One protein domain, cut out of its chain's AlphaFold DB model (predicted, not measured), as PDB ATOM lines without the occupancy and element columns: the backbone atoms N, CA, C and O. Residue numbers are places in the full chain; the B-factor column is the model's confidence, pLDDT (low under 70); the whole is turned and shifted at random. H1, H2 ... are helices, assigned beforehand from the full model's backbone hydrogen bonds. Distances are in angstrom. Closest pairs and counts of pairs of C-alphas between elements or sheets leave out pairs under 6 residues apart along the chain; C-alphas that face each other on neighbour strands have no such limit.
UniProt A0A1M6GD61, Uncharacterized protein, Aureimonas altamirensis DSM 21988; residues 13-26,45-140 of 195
ATOM      1  N   LEU A  13      10.204   3.359  54.603       42.03
ATOM      2  CA  LEU A  13      10.549   4.644  53.991       42.03
ATOM      3  C   LEU A  13      12.065   4.899  53.946       42.03
ATOM      4  O   LEU A  13      12.555   5.483  52.987       42.03
ATOM      5  N   GLN A  14      12.836   4.428  54.935       50.06
ATOM      6  CA  GLN A  14      14.308   4.511  54.904       50.06
ATOM      7  C   GLN A  14      14.925   3.531  53.903       50.06
ATOM      8  O   GLN A  14      15.973   3.819  53.331       50.06
ATOM      9  N   THR A  15      14.293   2.375  53.692       54.31
ATOM     10  CA  THR A  15      14.783   1.366  52.740       54.31
ATOM     11  C   THR A  15      14.519   1.824  51.308       54.31
ATOM     12  O   THR A  15      15.446   1.862  50.505       54.31
ATOM     13  N   ALA A  16      13.301   2.299  51.038       55.62
ATOM     14  CA  ALA A  16      12.927   2.869  49.748       55.62
ATOM     15  C   ALA A  16      13.720   4.145  49.414       55.62
ATOM     16  O   ALA A  16      14.173   4.314  48.282       55.62
ATOM     17  N   TRP A  17      13.991   5.007  50.406       54.69
ATOM     18  CA  TRP A  17      14.912   6.131  50.217       54.69
ATOM     19  C   TRP A  17      16.336   5.661  49.903       54.69
ATOM     20  O   TRP A  17      16.989   6.248  49.047       54.69
ATOM     21  N   GLY A  18      16.814   4.583  50.534       62.53
ATOM     22  CA  GLY A  18      18.110   3.973  50.225       62.53
ATOM     23  C   GLY A  18      18.238   3.548  48.758       62.53
ATOM     24  O   GLY A  18      19.263   3.835  48.134       62.53
ATOM     25  N   ASP A  19      17.186   2.952  48.197       62.00
ATOM     26  CA  ASP A  19      17.136   2.503  46.802       62.00
ATOM     27  C   ASP A  19      17.039   3.682  45.819       62.00
ATOM     28  O   ASP A  19      17.793   3.749  44.843       62.00
ATOM     29  N   ILE A  20      16.190   4.672  46.111       59.38
ATOM     30  CA  ILE A  20      16.077   5.915  45.327       59.38
ATOM     31  C   ILE A  20      17.393   6.692  45.353       59.38
ATOM     32  O   ILE A  20      17.859   7.176  44.322       59.38
ATOM     33  N   ASN A  21      18.035   6.773  46.516       64.06
ATOM     34  CA  ASN A  21      19.326   7.419  46.683       64.06
ATOM     35  C   ASN A  21      20.445   6.635  45.979       64.06
ATOM     36  O   ASN A  21      21.393   7.225  45.469       64.06
ATOM     37  N   GLN A  22      20.357   5.306  45.900       62.84
ATOM     38  CA  GLN A  22      21.287   4.509  45.103       62.84
ATOM     39  C   GLN A  22      21.113   4.748  43.600       62.84
ATOM     40  O   GLN A  22      22.107   4.943  42.900       62.84
ATOM     41  N   TYR A  23      19.873   4.796  43.114       56.81
ATOM     42  CA  TYR A  23      19.566   5.177  41.736       56.81
ATOM     43  C   TYR A  23      20.074   6.593  41.419       56.81
ATOM     44  O   TYR A  23      20.813   6.782  40.451       56.81
ATOM     45  N   ALA A  24      19.770   7.567  42.280       60.69
ATOM     46  CA  ALA A  24      20.237   8.941  42.152       60.69
ATOM     47  C   ALA A  24      21.766   9.026  42.160       60.69
ATOM     48  O   ALA A  24      22.333   9.664  41.285       60.69
ATOM     49  N   ARG A  25      22.457   8.311  43.060       62.53
ATOM     50  CA  ARG A  25      23.927   8.218  43.067       62.53
ATOM     51  C   ARG A  25      24.492   7.658  41.771       62.53
ATOM     52  O   ARG A  25      25.517   8.144  41.301       62.53
ATOM     53  N   ASN A  26      23.871   6.620  41.215       59.25
ATOM     54  CA  ASN A  26      24.333   6.006  39.974       59.25
ATOM     55  C   ASN A  26      24.160   6.961  38.788       59.25
ATOM     56  O   ASN A  26      25.059   7.061  37.957       59.25
ATOM     57  N   PRO A  45      28.572  21.766  41.314       57.62
ATOM     58  CA  PRO A  45      27.788  22.745  40.563       57.62
ATOM     59  C   PRO A  45      26.601  23.212  41.397       57.62
ATOM     60  O   PRO A  45      25.979  22.398  42.089       57.62
ATOM     61  N   GLU A  46      26.316  24.520  41.351       78.44
ATOM     62  CA  GLU A  46      25.227  25.086  42.146       78.44
ATOM     63  C   GLU A  46      23.949  24.304  41.820       78.44
ATOM     64  O   GLU A  46      23.645  24.003  40.659       78.44
ATOM     65  N   MET A  47      23.156  23.959  42.834       84.38
ATOM     66  CA  MET A  47      21.993  23.084  42.628       84.38
ATOM     67  C   MET A  47      20.975  23.687  41.651       84.38
ATOM     68  O   MET A  47      20.222  22.980  40.976       84.38
ATOM     69  N   ARG A  48      20.971  25.018  41.548       88.44
ATOM     70  CA  ARG A  48      20.161  25.782  40.595       88.44
ATOM     71  C   ARG A  48      20.629  25.603  39.153       88.44
ATOM     72  O   ARG A  48      19.779  25.531  38.270       88.44
ATOM     73  N   GLU A  49      21.934  25.501  38.919       86.69
ATOM     74  CA  GLU A  49      22.497  25.216  37.594       86.69
ATOM     75  C   GLU A  49      22.115  23.802  37.151       86.69
ATOM     76  O   GLU A  49      21.648  23.611  36.030       86.69
ATOM     77  N   CYS A  50      22.186  22.829  38.065       85.50
ATOM     78  CA  CYS A  50      21.756  21.454  37.799       85.50
ATOM     79  C   CYS A  50      20.267  21.375  37.434       85.50
ATOM     80  O   CYS A  50      19.880  20.695  36.484       85.50
ATOM     81  N   LEU A  51      19.418  22.109  38.160       90.00
ATOM     82  CA  LEU A  51      17.994  22.206  37.848       90.00
ATOM     83  C   LEU A  51      17.741  22.878  36.491       90.00
ATOM     84  O   LEU A  51      16.855  22.438  35.755       90.00
ATOM     85  N   ALA A  52      18.493  23.928  36.153       88.81
ATOM     86  CA  ALA A  52      18.375  24.606  34.865       88.81
ATOM     87  C   ALA A  52      18.743  23.667  33.704       88.81
ATOM     88  O   ALA A  52      17.946  23.512  32.780       88.81
ATOM     89  N   ALA A  53      19.874  22.963  33.806       87.69
ATOM     90  CA  ALA A  53      20.286  21.961  32.825       87.69
ATOM     91  C   ALA A  53      19.235  20.848  32.675       87.69
ATOM     92  O   ALA A  53      18.784  20.545  31.572       87.69
ATOM     93  N   ALA A  54      18.739  20.306  33.793       88.38
ATOM     94  CA  ALA A  54      17.712  19.269  33.772       88.38
ATOM     95  C   ALA A  54      16.408  19.730  33.097       88.38
ATOM     96  O   ALA A  54      15.758  18.927  32.419       88.38
ATOM     97  N   LEU A  55      16.009  20.994  33.294       89.94
ATOM     98  CA  LEU A  55      14.836  21.600  32.657       89.94
ATOM     99  C   LEU A  55      15.004  21.736  31.144       89.94
ATOM    100  O   LEU A  55      14.041  21.501  30.412       89.94
ATOM    101  N   ASP A  56      16.190  22.110  30.679       89.44
ATOM    102  CA  ASP A  56      16.467  22.253  29.252       89.44
ATOM    103  C   ASP A  56      16.530  20.888  28.557       89.44
ATOM    104  O   ASP A  56      15.874  20.702  27.530       89.44
ATOM    105  N   ASP A  57      17.137  19.887  29.198       87.25
ATOM    106  CA  ASP A  57      17.072  18.492  28.745       87.25
ATOM    107  C   ASP A  57      15.620  17.985  28.672       87.25
ATOM    108  O   ASP A  57      15.214  17.311  27.721       87.25
ATOM    109  N   ALA A  58      14.791  18.335  29.665       89.19
ATOM    110  CA  ALA A  58      13.395  17.898  29.727       89.19
ATOM    111  C   ALA A  58      12.527  18.489  28.611       89.19
ATOM    112  O   ALA A  58      11.551  17.853  28.211       89.19
ATOM    113  N   ARG A  59      12.846  19.695  28.122       87.94
ATOM    114  CA  ARG A  59      12.095  20.324  27.024       87.94
ATOM    115  C   ARG A  59      12.227  19.544  25.724       87.94
ATOM    116  O   ARG A  59      11.263  19.481  24.969       87.94
ATOM    117  N   SER A  60      13.389  18.944  25.495       86.19
ATOM    118  CA  SER A  60      13.693  18.191  24.277       86.19
ATOM    119  C   SER A  60      13.311  16.707  24.378       86.19
ATOM    120  O   SER A  60      13.100  16.056  23.359       86.19
ATOM    121  N   GLY A  61      13.200  16.160  25.595       76.69
ATOM    122  CA  GLY A  61      13.112  14.714  25.853       76.69
ATOM    123  C   GLY A  61      11.734  14.043  25.746       76.69
ATOM    124  O   GLY A  61      11.625  12.874  26.094       76.69
ATOM    125  N   ASN A  62      10.681  14.742  25.308       84.25
ATOM    126  CA  ASN A  62       9.306  14.217  25.191       84.25
ATOM    127  C   ASN A  62       8.773  13.490  26.454       84.25
ATOM    128  O   ASN A  62       8.005  12.533  26.368       84.25
ATOM    129  N   ASP A  63       9.178  13.954  27.640       89.62
ATOM    130  CA  ASP A  63       8.759  13.427  28.943       89.62
ATOM    131  C   ASP A  63       7.978  14.506  29.715       89.62
ATOM    132  O   ASP A  63       8.557  15.285  30.489       89.62
ATOM    133  N   PRO A  64       6.654  14.604  29.498       90.31
ATOM    134  CA  PRO A  64       5.846  15.681  30.060       90.31
ATOM    135  C   PRO A  64       5.794  15.630  31.589       90.31
ATOM    136  O   PRO A  64       5.753  16.676  32.241       90.31
ATOM    137  N   GLN A  65       5.848  14.434  32.180       89.69
ATOM    138  CA  GLN A  65       5.828  14.271  33.629       89.69
ATOM    139  C   GLN A  65       7.144  14.740  34.258       89.69
ATOM    140  O   GLN A  65       7.107  15.448  35.268       89.69
ATOM    141  N   ARG A  66       8.303  14.428  33.660       92.31
ATOM    142  CA  ARG A  66       9.591  14.968  34.127       92.31
ATOM    143  C   ARG A  66       9.625  16.484  34.014       92.31
ATOM    144  O   ARG A  66       9.944  17.149  34.996       92.31
ATOM    145  N   LEU A  67       9.219  17.040  32.873       93.56
ATOM    146  CA  LEU A  67       9.171  18.490  32.682       93.56
ATOM    147  C   LEU A  67       8.260  19.179  33.711       93.56
ATOM    148  O   LEU A  67       8.639  20.199  34.286       93.56
ATOM    149  N   CYS A  68       7.073  18.623  33.968       94.31
ATOM    150  CA  CYS A  68       6.150  19.148  34.975       94.31
ATOM    151  C   CYS A  68       6.769  19.115  36.380       94.31
ATOM    152  O   CYS A  68       6.750  20.121  37.086       94.31
ATOM    153  N   THR A  69       7.401  17.999  36.748       93.75
ATOM    154  CA  THR A  69       8.043  17.818  38.061       93.75
ATOM    155  C   THR A  69       9.174  18.818  38.276       93.75
ATOM    156  O   THR A  69       9.212  19.504  39.294       93.75
ATOM    157  N   LEU A  70      10.059  18.979  37.291       94.31
ATOM    158  CA  LEU A  70      11.164  19.938  37.368       94.31
ATOM    159  C   LEU A  70      10.664  21.387  37.459       94.31
ATOM    160  O   LEU A  70      11.231  22.197  38.192       94.31
ATOM    161  N   ARG A  71       9.567  21.723  36.767       95.00
ATOM    162  CA  ARG A  71       8.924  23.041  36.892       95.00
ATOM    163  C   ARG A  71       8.348  23.263  38.287       95.00
ATOM    164  O   ARG A  71       8.526  24.347  38.830       95.00
ATOM    165  N   LEU A  72       7.709  22.253  38.877       94.50
ATOM    166  CA  LEU A  72       7.201  22.329  40.250       94.50
ATOM    167  C   LEU A  72       8.332  22.549  41.257       94.50
ATOM    168  O   LEU A  72       8.199  23.385  42.147       94.50
ATOM    169  N   ILE A  73       9.462  21.864  41.083       94.81
ATOM    170  CA  ILE A  73      10.662  22.069  41.903       94.81
ATOM    171  C   ILE A  73      11.171  23.510  41.769       94.81
ATOM    172  O   ILE A  73      11.408  24.178  42.776       94.81
ATOM    173  N   ALA A  74      11.294  24.019  40.540       94.50
ATOM    174  CA  ALA A  74      11.739  25.390  40.295       94.50
ATOM    175  C   ALA A  74      10.814  26.431  40.940       94.50
ATOM    176  O   ALA A  74      11.295  27.413  41.506       94.50
ATOM    177  N   THR A  75       9.499  26.213  40.884       95.94
ATOM    178  CA  THR A  75       8.514  27.063  41.561       95.94
ATOM    179  C   THR A  75       8.670  26.986  43.076       95.94
ATOM    180  O   THR A  75       8.793  28.026  43.712       95.94
ATOM    181  N   ALA A  76       8.786  25.788  43.654       94.50
ATOM    182  CA  ALA A  76       8.958  25.622  45.097       94.50
ATOM    183  C   ALA A  76      10.215  26.331  45.631       94.50
ATOM    184  O   ALA A  76      10.180  26.917  46.713       94.50
ATOM    185  N   ILE A  77      11.319  26.314  44.877       94.25
ATOM    186  CA  ILE A  77      12.536  27.062  45.227       94.25
ATOM    187  C   ILE A  77      12.268  28.572  45.182       94.25
ATOM    188  O   ILE A  77      12.597  29.276  46.135       94.25
ATOM    189  N   LYS A  78      11.630  29.071  44.117       93.62
ATOM    190  CA  LYS A  78      11.296  30.499  43.974       93.62
ATOM    191  C   LYS A  78      10.356  30.991  45.073       93.62
ATOM    192  O   LYS A  78      10.586  32.067  45.614       93.62
ATOM    193  N   ASP A  79       9.344  30.208  45.433       93.62
ATOM    194  CA  ASP A  79       8.406  30.549  46.505       93.62
ATOM    195  C   ASP A  79       9.137  30.706  47.843       93.62
ATOM    196  O   ASP A  79       8.846  31.611  48.627       93.62
ATOM    197  N   ARG A  80      10.142  29.859  48.097       92.69
ATOM    198  CA  ARG A  80      10.986  29.962  49.290       92.69
ATOM    199  C   ARG A  80      11.955  31.132  49.235       92.69
ATOM    200  O   ARG A  80      12.125  31.781  50.258       92.69
ATOM    201  N   ASP A  81      12.522  31.446  48.075       91.75
ATOM    202  CA  ASP A  81      13.321  32.664  47.901       91.75
ATOM    203  C   ASP A  81      12.479  33.914  48.199       91.75
ATOM    204  O   ASP A  81      12.922  34.811  48.910       91.75
ATOM    205  N   ILE A  82      11.233  33.961  47.712       92.31
ATOM    206  CA  ILE A  82      10.297  35.059  47.989       92.31
ATOM    207  C   ILE A  82       9.988  35.148  49.486       92.31
ATOM    208  O   ILE A  82      10.031  36.243  50.045       92.31
ATOM    209  N   ALA A  83       9.716  34.017  50.142       91.50
ATOM    210  CA  ALA A  83       9.469  33.985  51.582       91.50
ATOM    211  C   ALA A  83      10.680  34.497  52.383       91.50
ATOM    212  O   ALA A  83      10.522  35.314  53.283       91.50
ATOM    213  N   LEU A  84      11.893  34.091  52.004       90.75
ATOM    214  CA  LEU A  84      13.133  34.518  52.653       90.75
ATOM    215  C   LEU A  84      13.417  36.015  52.501       90.75
ATOM    216  O   LEU A  84      13.979  36.624  53.413       90.75
ATOM    217  N   ARG A  85      12.989  36.639  51.399       89.88
ATOM    218  CA  ARG A  85      13.141  38.092  51.218       89.88
ATOM    219  C   ARG A  85      12.358  38.889  52.250       89.88
ATOM    220  O   ARG A  85      12.834  39.938  52.672       89.88
ATOM    221  N   ALA A  86      11.212  38.378  52.700       88.50
ATOM    222  CA  ALA A  86      10.471  38.983  53.806       88.50
ATOM    223  C   ALA A  86      11.253  38.928  55.135       88.50
ATOM    224  O   ALA A  86      11.034  39.756  56.012       88.50
ATOM    225  N   GLU A  87      12.197  37.992  55.257       88.25
ATOM    226  CA  GLU A  87      13.079  37.793  56.414       88.25
ATOM    227  C   GLU A  87      14.463  38.460  56.232       88.25
ATOM    228  O   GLU A  87      15.364  38.256  57.044       88.25
ATOM    229  N   GLY A  88      14.664  39.249  55.167       88.81
ATOM    230  CA  GLY A  88      15.934  39.931  54.880       88.81
ATOM    231  C   GLY A  88      17.012  39.049  54.235       88.81
ATOM    232  O   GLY A  88      18.171  39.452  54.163       88.81
ATOM    233  N   ARG A  89      16.651  37.854  53.752       89.38
ATOM    234  CA  ARG A  89      17.544  36.927  53.041       89.38
ATOM    235  C   ARG A  89      17.196  36.883  51.554       89.38
ATOM    236  O   ARG A  89      16.036  36.780  51.183       89.38
ATOM    237  N   GLU A  90      18.193  36.929  50.676       82.12
ATOM    238  CA  GLU A  90      17.934  37.070  49.235       82.12
ATOM    239  C   GLU A  90      17.405  35.790  48.559       82.12
ATOM    240  O   GLU A  90      16.492  35.863  47.727       82.12
ATOM    241  N   ARG A  91      17.994  34.631  48.895       89.12
ATOM    242  CA  ARG A  91      17.686  33.319  48.301       89.12
ATOM    243  C   ARG A  91      18.100  32.156  49.211       89.12
ATOM    244  O   ARG A  91      18.941  32.330  50.095       89.12
ATOM    245  N   LEU A  92      17.547  30.968  48.958       87.06
ATOM    246  CA  LEU A  92      18.009  29.709  49.546       87.06
ATOM    247  C   LEU A  92      19.448  29.404  49.109       87.06
ATOM    248  O   LEU A  92      19.752  29.522  47.915       87.06
ATOM    249  N   CYS A  93      20.281  28.951  50.048       85.75
ATOM    250  CA  CYS A  93      21.578  28.341  49.741       85.75
ATOM    251  C   CYS A  93      21.416  26.877  49.293       85.75
ATOM    252  O   CYS A  93      20.360  26.267  49.489       85.75
ATOM    253  N   ASP A  94      22.462  26.293  48.709       81.50
ATOM    254  CA  ASP A  94      22.417  24.927  48.177       81.50
ATOM    255  C   ASP A  94      22.079  23.890  49.252       81.50
ATOM    256  O   ASP A  94      21.294  22.974  49.013       81.50
ATOM    257  N   GLU A  95      22.542  24.064  50.490       77.56
ATOM    258  CA  GLU A  95      22.189  23.157  51.582       77.56
ATOM    259  C   GLU A  95      20.689  23.189  51.904       77.56
ATOM    260  O   GLU A  95      20.098  22.178  52.296       77.56
ATOM    261  N   GLU A  96      20.044  24.346  51.767       83.06
ATOM    262  CA  GLU A  96      18.601  24.472  51.961       83.06
ATOM    263  C   GLU A  96      17.812  23.891  50.788       83.06
ATOM    264  O   GLU A  96      16.768  23.272  51.020       83.06
ATOM    265  N   ILE A  97      18.323  24.031  49.562       88.12
ATOM    266  CA  ILE A  97      17.749  23.409  48.364       88.12
ATOM    267  C   ILE A  97      17.848  21.883  48.474       88.12
ATOM    268  O   ILE A  97      16.836  21.203  48.317       88.12
ATOM    269  N   ALA A  98      19.004  21.333  48.857       81.25
ATOM    270  CA  ALA A  98      19.177  19.901  49.096       81.25
ATOM    271  C   ALA A  98      18.180  19.373  50.138       81.25
ATOM    272  O   ALA A  98      17.523  18.353  49.925       81.25
ATOM    273  N   ARG A  99      17.995  20.104  51.249       80.38
ATOM    274  CA  ARG A  99      16.991  19.764  52.273       80.38
ATOM    275  C   ARG A  99      15.559  19.829  51.738       80.38
ATOM    276  O   ARG A  99      14.726  19.027  52.155       80.38
ATOM    277  N   LEU A 100      15.246  20.790  50.870       88.50
ATOM    278  CA  LEU A 100      13.935  20.897  50.230       88.50
ATOM    279  C   LEU A 100      13.670  19.697  49.314       88.50
ATOM    280  O   LEU A 100      12.635  19.052  49.471       88.50
ATOM    281  N   LEU A 101      14.612  19.369  48.427       87.69
ATOM    282  CA  LEU A 101      14.503  18.234  47.508       87.69
ATOM    283  C   LEU A 101      14.394  16.905  48.257       87.69
ATOM    284  O   LEU A 101      13.517  16.105  47.942       87.69
ATOM    285  N   HIS A 102      15.196  16.712  49.307       82.25
ATOM    286  CA  HIS A 102      15.102  15.526  50.160       82.25
ATOM    287  C   HIS A 102      13.685  15.354  50.724       82.25
ATOM    288  O   HIS A 102      13.090  14.285  50.600       82.25
ATOM    289  N   ARG A 103      13.099  16.422  51.286       84.88
ATOM    290  CA  ARG A 103      11.718  16.374  51.793       84.88
ATOM    291  C   ARG A 103      10.710  16.042  50.697       84.88
ATOM    292  O   ARG A 103       9.804  15.257  50.947       84.88
ATOM    293  N   MET A 104      10.851  16.625  49.506       89.94
ATOM    294  CA  MET A 104       9.953  16.345  48.381       89.94
ATOM    295  C   MET A 104      10.029  14.875  47.947       89.94
ATOM    296  O   MET A 104       8.988  14.251  47.756       89.94
ATOM    297  N   ALA A 105      11.234  14.302  47.851       87.56
ATOM    298  CA  ALA A 105      11.420  12.891  47.516       87.56
ATOM    299  C   ALA A 105      10.757  11.971  48.556       87.56
ATOM    300  O   ALA A 105       9.990  11.083  48.184       87.56
ATOM    301  N   CYS A 106      10.965  12.236  49.850       82.19
ATOM    302  CA  CYS A 106      10.330  11.468  50.926       82.19
ATOM    303  C   CYS A 106       8.798  11.560  50.883       82.19
ATOM    304  O   CYS A 106       8.128  10.540  50.994       82.19
ATOM    305  N   GLN A 107       8.229  12.745  50.635       87.50
ATOM    306  CA  GLN A 107       6.774  12.914  50.508       87.50
ATOM    307  C   GLN A 107       6.181  12.108  49.345       87.50
ATOM    308  O   GLN A 107       5.051  11.627  49.437       87.50
ATOM    309  N   HIS A 108       6.908  11.981  48.234       91.75
ATOM    310  CA  HIS A 108       6.473  11.143  47.119       91.75
ATOM    311  C   HIS A 108       6.549   9.653  47.470       91.75
ATOM    312  O   HIS A 108       5.612   8.925  47.155       91.75
ATOM    313  N   GLU A 109       7.576   9.208  48.192       86.44
ATOM    314  CA  GLU A 109       7.675   7.808  48.627       86.44
ATOM    315  C   GLU A 109       6.623   7.434  49.680       86.44
ATOM    316  O   GLU A 109       6.027   6.357  49.628       86.44
ATOM    317  N   GLU A 110       6.326   8.346  50.605       86.81
ATOM    318  CA  GLU A 110       5.232   8.194  51.569       86.81
ATOM    319  C   GLU A 110       3.888   8.029  50.850       86.81
ATOM    320  O   GLU A 110       3.110   7.126  51.168       86.81
ATOM    321  N   LYS A 111       3.634   8.848  49.820       91.38
ATOM    322  CA  LYS A 111       2.442   8.714  48.971       91.38
ATOM    323  C   LYS A 111       2.441   7.408  48.182       91.38
ATOM    324  O   LYS A 111       1.385   6.790  48.070       91.38
ATOM    325  N   ALA A 112       3.586   6.984  47.646       90.50
ATOM    326  CA  ALA A 112       3.710   5.718  46.927       90.50
ATOM    327  C   ALA A 112       3.357   4.529  47.825       90.50
ATOM    328  O   ALA A 112       2.521   3.706  47.460       90.50
ATOM    329  N   SER A 113       3.931   4.497  49.029       86.38
ATOM    330  CA  SER A 113       3.682   3.458  50.030       86.38
ATOM    331  C   SER A 113       2.208   3.413  50.441       86.38
ATOM    332  O   SER A 113       1.623   2.337  50.544       86.38
ATOM    333  N   ALA A 114       1.574   4.578  50.627       88.38
ATOM    334  CA  ALA A 114       0.152   4.661  50.955       88.38
ATOM    335  C   ALA A 114      -0.756   4.158  49.815       88.38
ATOM    336  O   ALA A 114      -1.741   3.470  50.077       88.38
ATOM    337  N   LEU A 115      -0.427   4.475  48.558       92.56
ATOM    338  CA  LEU A 115      -1.174   4.012  47.381       92.56
ATOM    339  C   LEU A 115      -1.029   2.504  47.170       92.56
ATOM    340  O   LEU A 115      -2.015   1.822  46.903       92.56
ATOM    341  N   GLU A 116       0.179   1.971  47.345       91.94
ATOM    342  CA  GLU A 116       0.439   0.537  47.235       91.94
ATOM    343  C   GLU A 116      -0.279  -0.253  48.334       91.94
ATOM    344  O   GLU A 116      -0.910  -1.267  48.043       91.94
ATOM    345  N   ALA A 117      -0.284   0.253  49.573       91.50
ATOM    346  CA  ALA A 117      -1.058  -0.334  50.666       91.50
ATOM    347  C   ALA A 117      -2.575  -0.327  50.391       91.50
ATOM    348  O   ALA A 117      -3.294  -1.201  50.872       91.50
ATOM    349  N   ALA A 118      -3.061   0.633  49.598       94.94
ATOM    350  CA  ALA A 118      -4.445   0.700  49.133       94.94
ATOM    351  C   ALA A 118      -4.724  -0.165  47.882       94.94
ATOM    352  O   ALA A 118      -5.860  -0.195  47.409       94.94
ATOM    353  N   GLY A 119      -3.717  -0.864  47.341       95.56
ATOM    354  CA  GLY A 119      -3.824  -1.712  46.148       95.56
ATOM    355  C   GLY A 119      -3.682  -0.972  44.809       95.56
ATOM    356  O   GLY A 119      -3.794  -1.594  43.753       95.56
ATOM    357  N   ASP A 120      -3.405   0.335  44.820       95.88
ATOM    358  CA  ASP A 120      -3.264   1.174  43.624       95.88
ATOM    359  C   ASP A 120      -1.798   1.228  43.159       95.88
ATOM    360  O   ASP A 120      -1.091   2.233  43.277       95.88
ATOM    361  N   VAL A 121      -1.319   0.091  42.647       93.69
ATOM    362  CA  VAL A 121       0.089  -0.098  42.252       93.69
ATOM    363  C   VAL A 121       0.492   0.825  41.094       93.69
ATOM    364  O   VAL A 121       1.636   1.276  41.034       93.69
ATOM    365  N   GLY A 122      -0.445   1.153  40.197       94.69
ATOM    366  CA  GLY A 122      -0.196   2.059  39.072       94.69
ATOM    367  C   GLY A 122       0.183   3.459  39.550       94.69
ATOM    368  O   GLY A 122       1.266   3.955  39.240       94.69
ATOM    369  N   ARG A 123      -0.656   4.071  40.397       92.88
ATOM    370  CA  ARG A 123      -0.362   5.405  40.939       92.88
ATOM    371  C   ARG A 123       0.794   5.387  41.935       92.88
ATOM    372  O   ARG A 123       1.499   6.391  42.051       92.88
ATOM    373  N   ALA A 124       1.026   4.272  42.631       91.56
ATOM    374  CA  ALA A 124       2.218   4.103  43.458       91.56
ATOM    375  C   ALA A 124       3.505   4.178  42.618       91.56
ATOM    376  O   ALA A 124       4.432   4.903  42.979       91.56
ATOM    377  N   ALA A 125       3.546   3.499  41.466       92.44
ATOM    378  CA  ALA A 125       4.678   3.559  40.545       92.44
ATOM    379  C   ALA A 125       4.920   4.985  40.017       92.44
ATOM    380  O   ALA A 125       6.067   5.436  39.977       92.44
ATOM    381  N   ASP A 126       3.855   5.732  39.708       92.94
ATOM    382  CA  ASP A 126       3.972   7.138  39.307       92.94
ATOM    383  C   ASP A 126       4.607   7.993  40.407       92.94
ATOM    384  O   ASP A 126       5.498   8.798  40.128       92.94
ATOM    385  N   GLN A 127       4.205   7.807  41.670       94.00
ATOM    386  CA  GLN A 127       4.809   8.526  42.795       94.00
ATOM    387  C   GLN A 127       6.287   8.169  42.987       94.00
ATOM    388  O   GLN A 127       7.104   9.073  43.171       94.00
ATOM    389  N   ARG A 128       6.667   6.893  42.857       89.56
ATOM    390  CA  ARG A 128       8.083   6.477  42.911       89.56
ATOM    391  C   ARG A 128       8.900   7.097  41.790       89.56
ATOM    392  O   ARG A 128      10.025   7.539  42.009       89.56
ATOM    393  N   ARG A 129       8.318   7.208  40.594       91.06
ATOM    394  CA  ARG A 129       8.947   7.905  39.469       91.06
ATOM    395  C   ARG A 129       9.181   9.386  39.776       91.06
ATOM    396  O   ARG A 129      10.249   9.902  39.455       91.06
ATOM    397  N   LEU A 130       8.226  10.063  40.420       93.06
ATOM    398  CA  LEU A 130       8.400  11.450  40.875       93.06
ATOM    399  C   LEU A 130       9.515  11.566  41.921       93.06
ATOM    400  O   LEU A 130      10.369  12.442  41.792       93.06
ATOM    401  N   ALA A 131       9.550  10.663  42.906       89.25
ATOM    402  CA  ALA A 131      10.618  10.616  43.903       89.25
ATOM    403  C   ALA A 131      11.997  10.438  43.244       89.25
ATOM    404  O   ALA A 131      12.940  11.153  43.582       89.25
ATOM    405  N   GLY A 132      12.086   9.558  42.240       86.81
ATOM    406  CA  GLY A 132      13.278   9.368  41.416       86.81
ATOM    407  C   GLY A 132      13.722  10.650  40.714       86.81
ATOM    408  O   GLY A 132      14.866  11.056  40.880       86.81
ATOM    409  N   ILE A 133      12.821  11.338  40.000       90.44
ATOM    410  CA  ILE A 133      13.135  12.600  39.298       90.44
ATOM    411  C   ILE A 133      13.664  13.669  40.264       90.44
ATOM    412  O   ILE A 133      14.615  14.374  39.935       90.44
ATOM    413  N   VAL A 134      13.067  13.796  41.452       89.94
ATOM    414  CA  VAL A 134      13.528  14.746  42.479       89.94
ATOM    415  C   VAL A 134      14.932  14.381  42.968       89.94
ATOM    416  O   VAL A 134      15.779  15.261  43.114       89.94
ATOM    417  N   ALA A 135      15.192  13.093  43.197       84.50
ATOM    418  CA  ALA A 135      16.467  12.616  43.716       84.50
ATOM    419  C   ALA A 135      17.631  12.804  42.725       84.50
ATOM    420  O   ALA A 135      18.761  13.005  43.156       84.50
ATOM    421  N   GLU A 136      17.371  12.821  41.413       84.44
ATOM    422  CA  GLU A 136      18.389  13.104  40.384       84.44
ATOM    423  C   GLU A 136      19.022  14.498  40.511       84.44
ATOM    424  O   GLU A 136      20.131  14.711  40.029       84.44
ATOM    425  N   LEU A 137      18.327  15.443  41.150       84.19
ATOM    426  CA  LEU A 137      18.814  16.805  41.374       84.19
ATOM    427  C   LEU A 137      19.600  16.959  42.679       84.19
ATOM    428  O   LEU A 137      20.040  18.061  43.006       84.19
ATOM    429  N   MET A 138      19.722  15.892  43.466       77.81
ATOM    430  CA  MET A 138      20.412  15.932  44.746       77.81
ATOM    431  C   MET A 138      21.871  15.500  44.588       77.81
ATOM    432  O   MET A 138      22.157  14.572  43.824       77.81
ATOM    433  N   PRO A 139      22.800  16.103  45.352       71.06
ATOM    434  CA  PRO A 139      24.151  15.586  45.448       71.06
ATOM    435  C   PRO A 139      24.121  14.128  45.923       71.06
ATOM    436  O   PRO A 139      23.268  13.766  46.746       71.06
ATOM    437  N   PRO A 140      25.054  13.287  45.454       65.38
ATOM    438  CA  PRO A 140      25.164  11.917  45.927       65.38
ATOM    439  C   PRO A 140      25.363  11.916  47.447       65.38
ATOM    440  O   PRO A 140      26.358  12.431  47.956       65.38
TER     441      PRO A 140
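AT A GLANCE: This is residues 13 to 26 and 45 to 140 of the 195 residues of an uncharacterized protein of Aureimonas altamirensis DSM 21988 (UniProt A0A1M6GD61). What does the whole look like? Two helical hairpins, H4 with H5 and H2 with H3, meet at a slant: H3 crosses one side of the H4 and H5 pair, and H1 lies across the opposite side. What is it built of? The 110 printed residues have five named helices, H1 to H5 in chain order, and no named strand; the class is all helix. How large is it? It is compact, with a radius of gyration of the C-alphas of 14.6 A and spans of 46 by 32 by 23 A.

HOW THE PARTS SIT: What touches the longest helix, H4, residues 94 to 117? It forms a hairpin with H5, residues 121 to 135, at a shallow tilt of 10 degrees, opposite ways, and the closest C-alphas are those of Ala 112 and Ala 124, 4.1 A apart. H1, residues 13 to 26, touches H4 with residues 13 to 17 alone, at a steep tilt of 56 degrees; the closest C-alphas, of Leu 13 and Glu 110, are 6.8 A apart. H1 also touches H5, with residues 20 to 24 alone, and the C-alphas of Ala 24 and Ala 135 are the closest at 5.5 A. Where is the second hairpin? H3, residues 64 to 86, touches H5 at a steep tilt of 54 degrees, closest at the C-alphas of Arg 66 and Ile 133, 6.7 A, while H3 and H4 are close but not clearly touching. H2, residues 47 to 60, forms a hairpin with H3 at a shallow tilt of 32 degrees, opposite ways, closest at the C-alphas of Ala 58 and Leu 67, 5.2 A. H2 touches H4 with residues 47 to 48 alone, closest at the C-alphas of Met 47 and Asp 94, 5.9 A. Which helices are apart? H1 is apart from H2 and H3, and H2 is apart from H5. How do the backbones run? In H1, H4 and H5 every O i to N i+4 pair is within hydrogen-bond range; in H2 it is 9 of 10 and in H3 18 of 19.

IN THESE COORDINATES: Where is H4? It runs 34.6 A from C-alpha 94 at (22.417, 24.927, 48.177) to C-alpha 117 at (-1.058, -0.334, 50.666). How long are the others? H3 measures 33.6 A, H5 20.8 A, H2 20.7 A and H1 19.7 A, first to last C-alpha. Where does H1 begin? Its C-alpha 13 is at (10.549, 4.644, 53.991).

THE WHOLE: Which C-alphas are farthest apart? Those of Gly 88 and Gly 119, at 46.9 A. Where is the cut? Residues 27 to 44 are not printed, and C-alphas 26 and 45 are 17.1 A apart across it. Are any links long? Of the links that are printed whole, H2 to H3 and H4 to H5 are tight and H3 to H4 is short. Where is confidence low? The mean pLDDT of the printed part is 84.4, and residues 13 to 26, 45 and 140 are under 70.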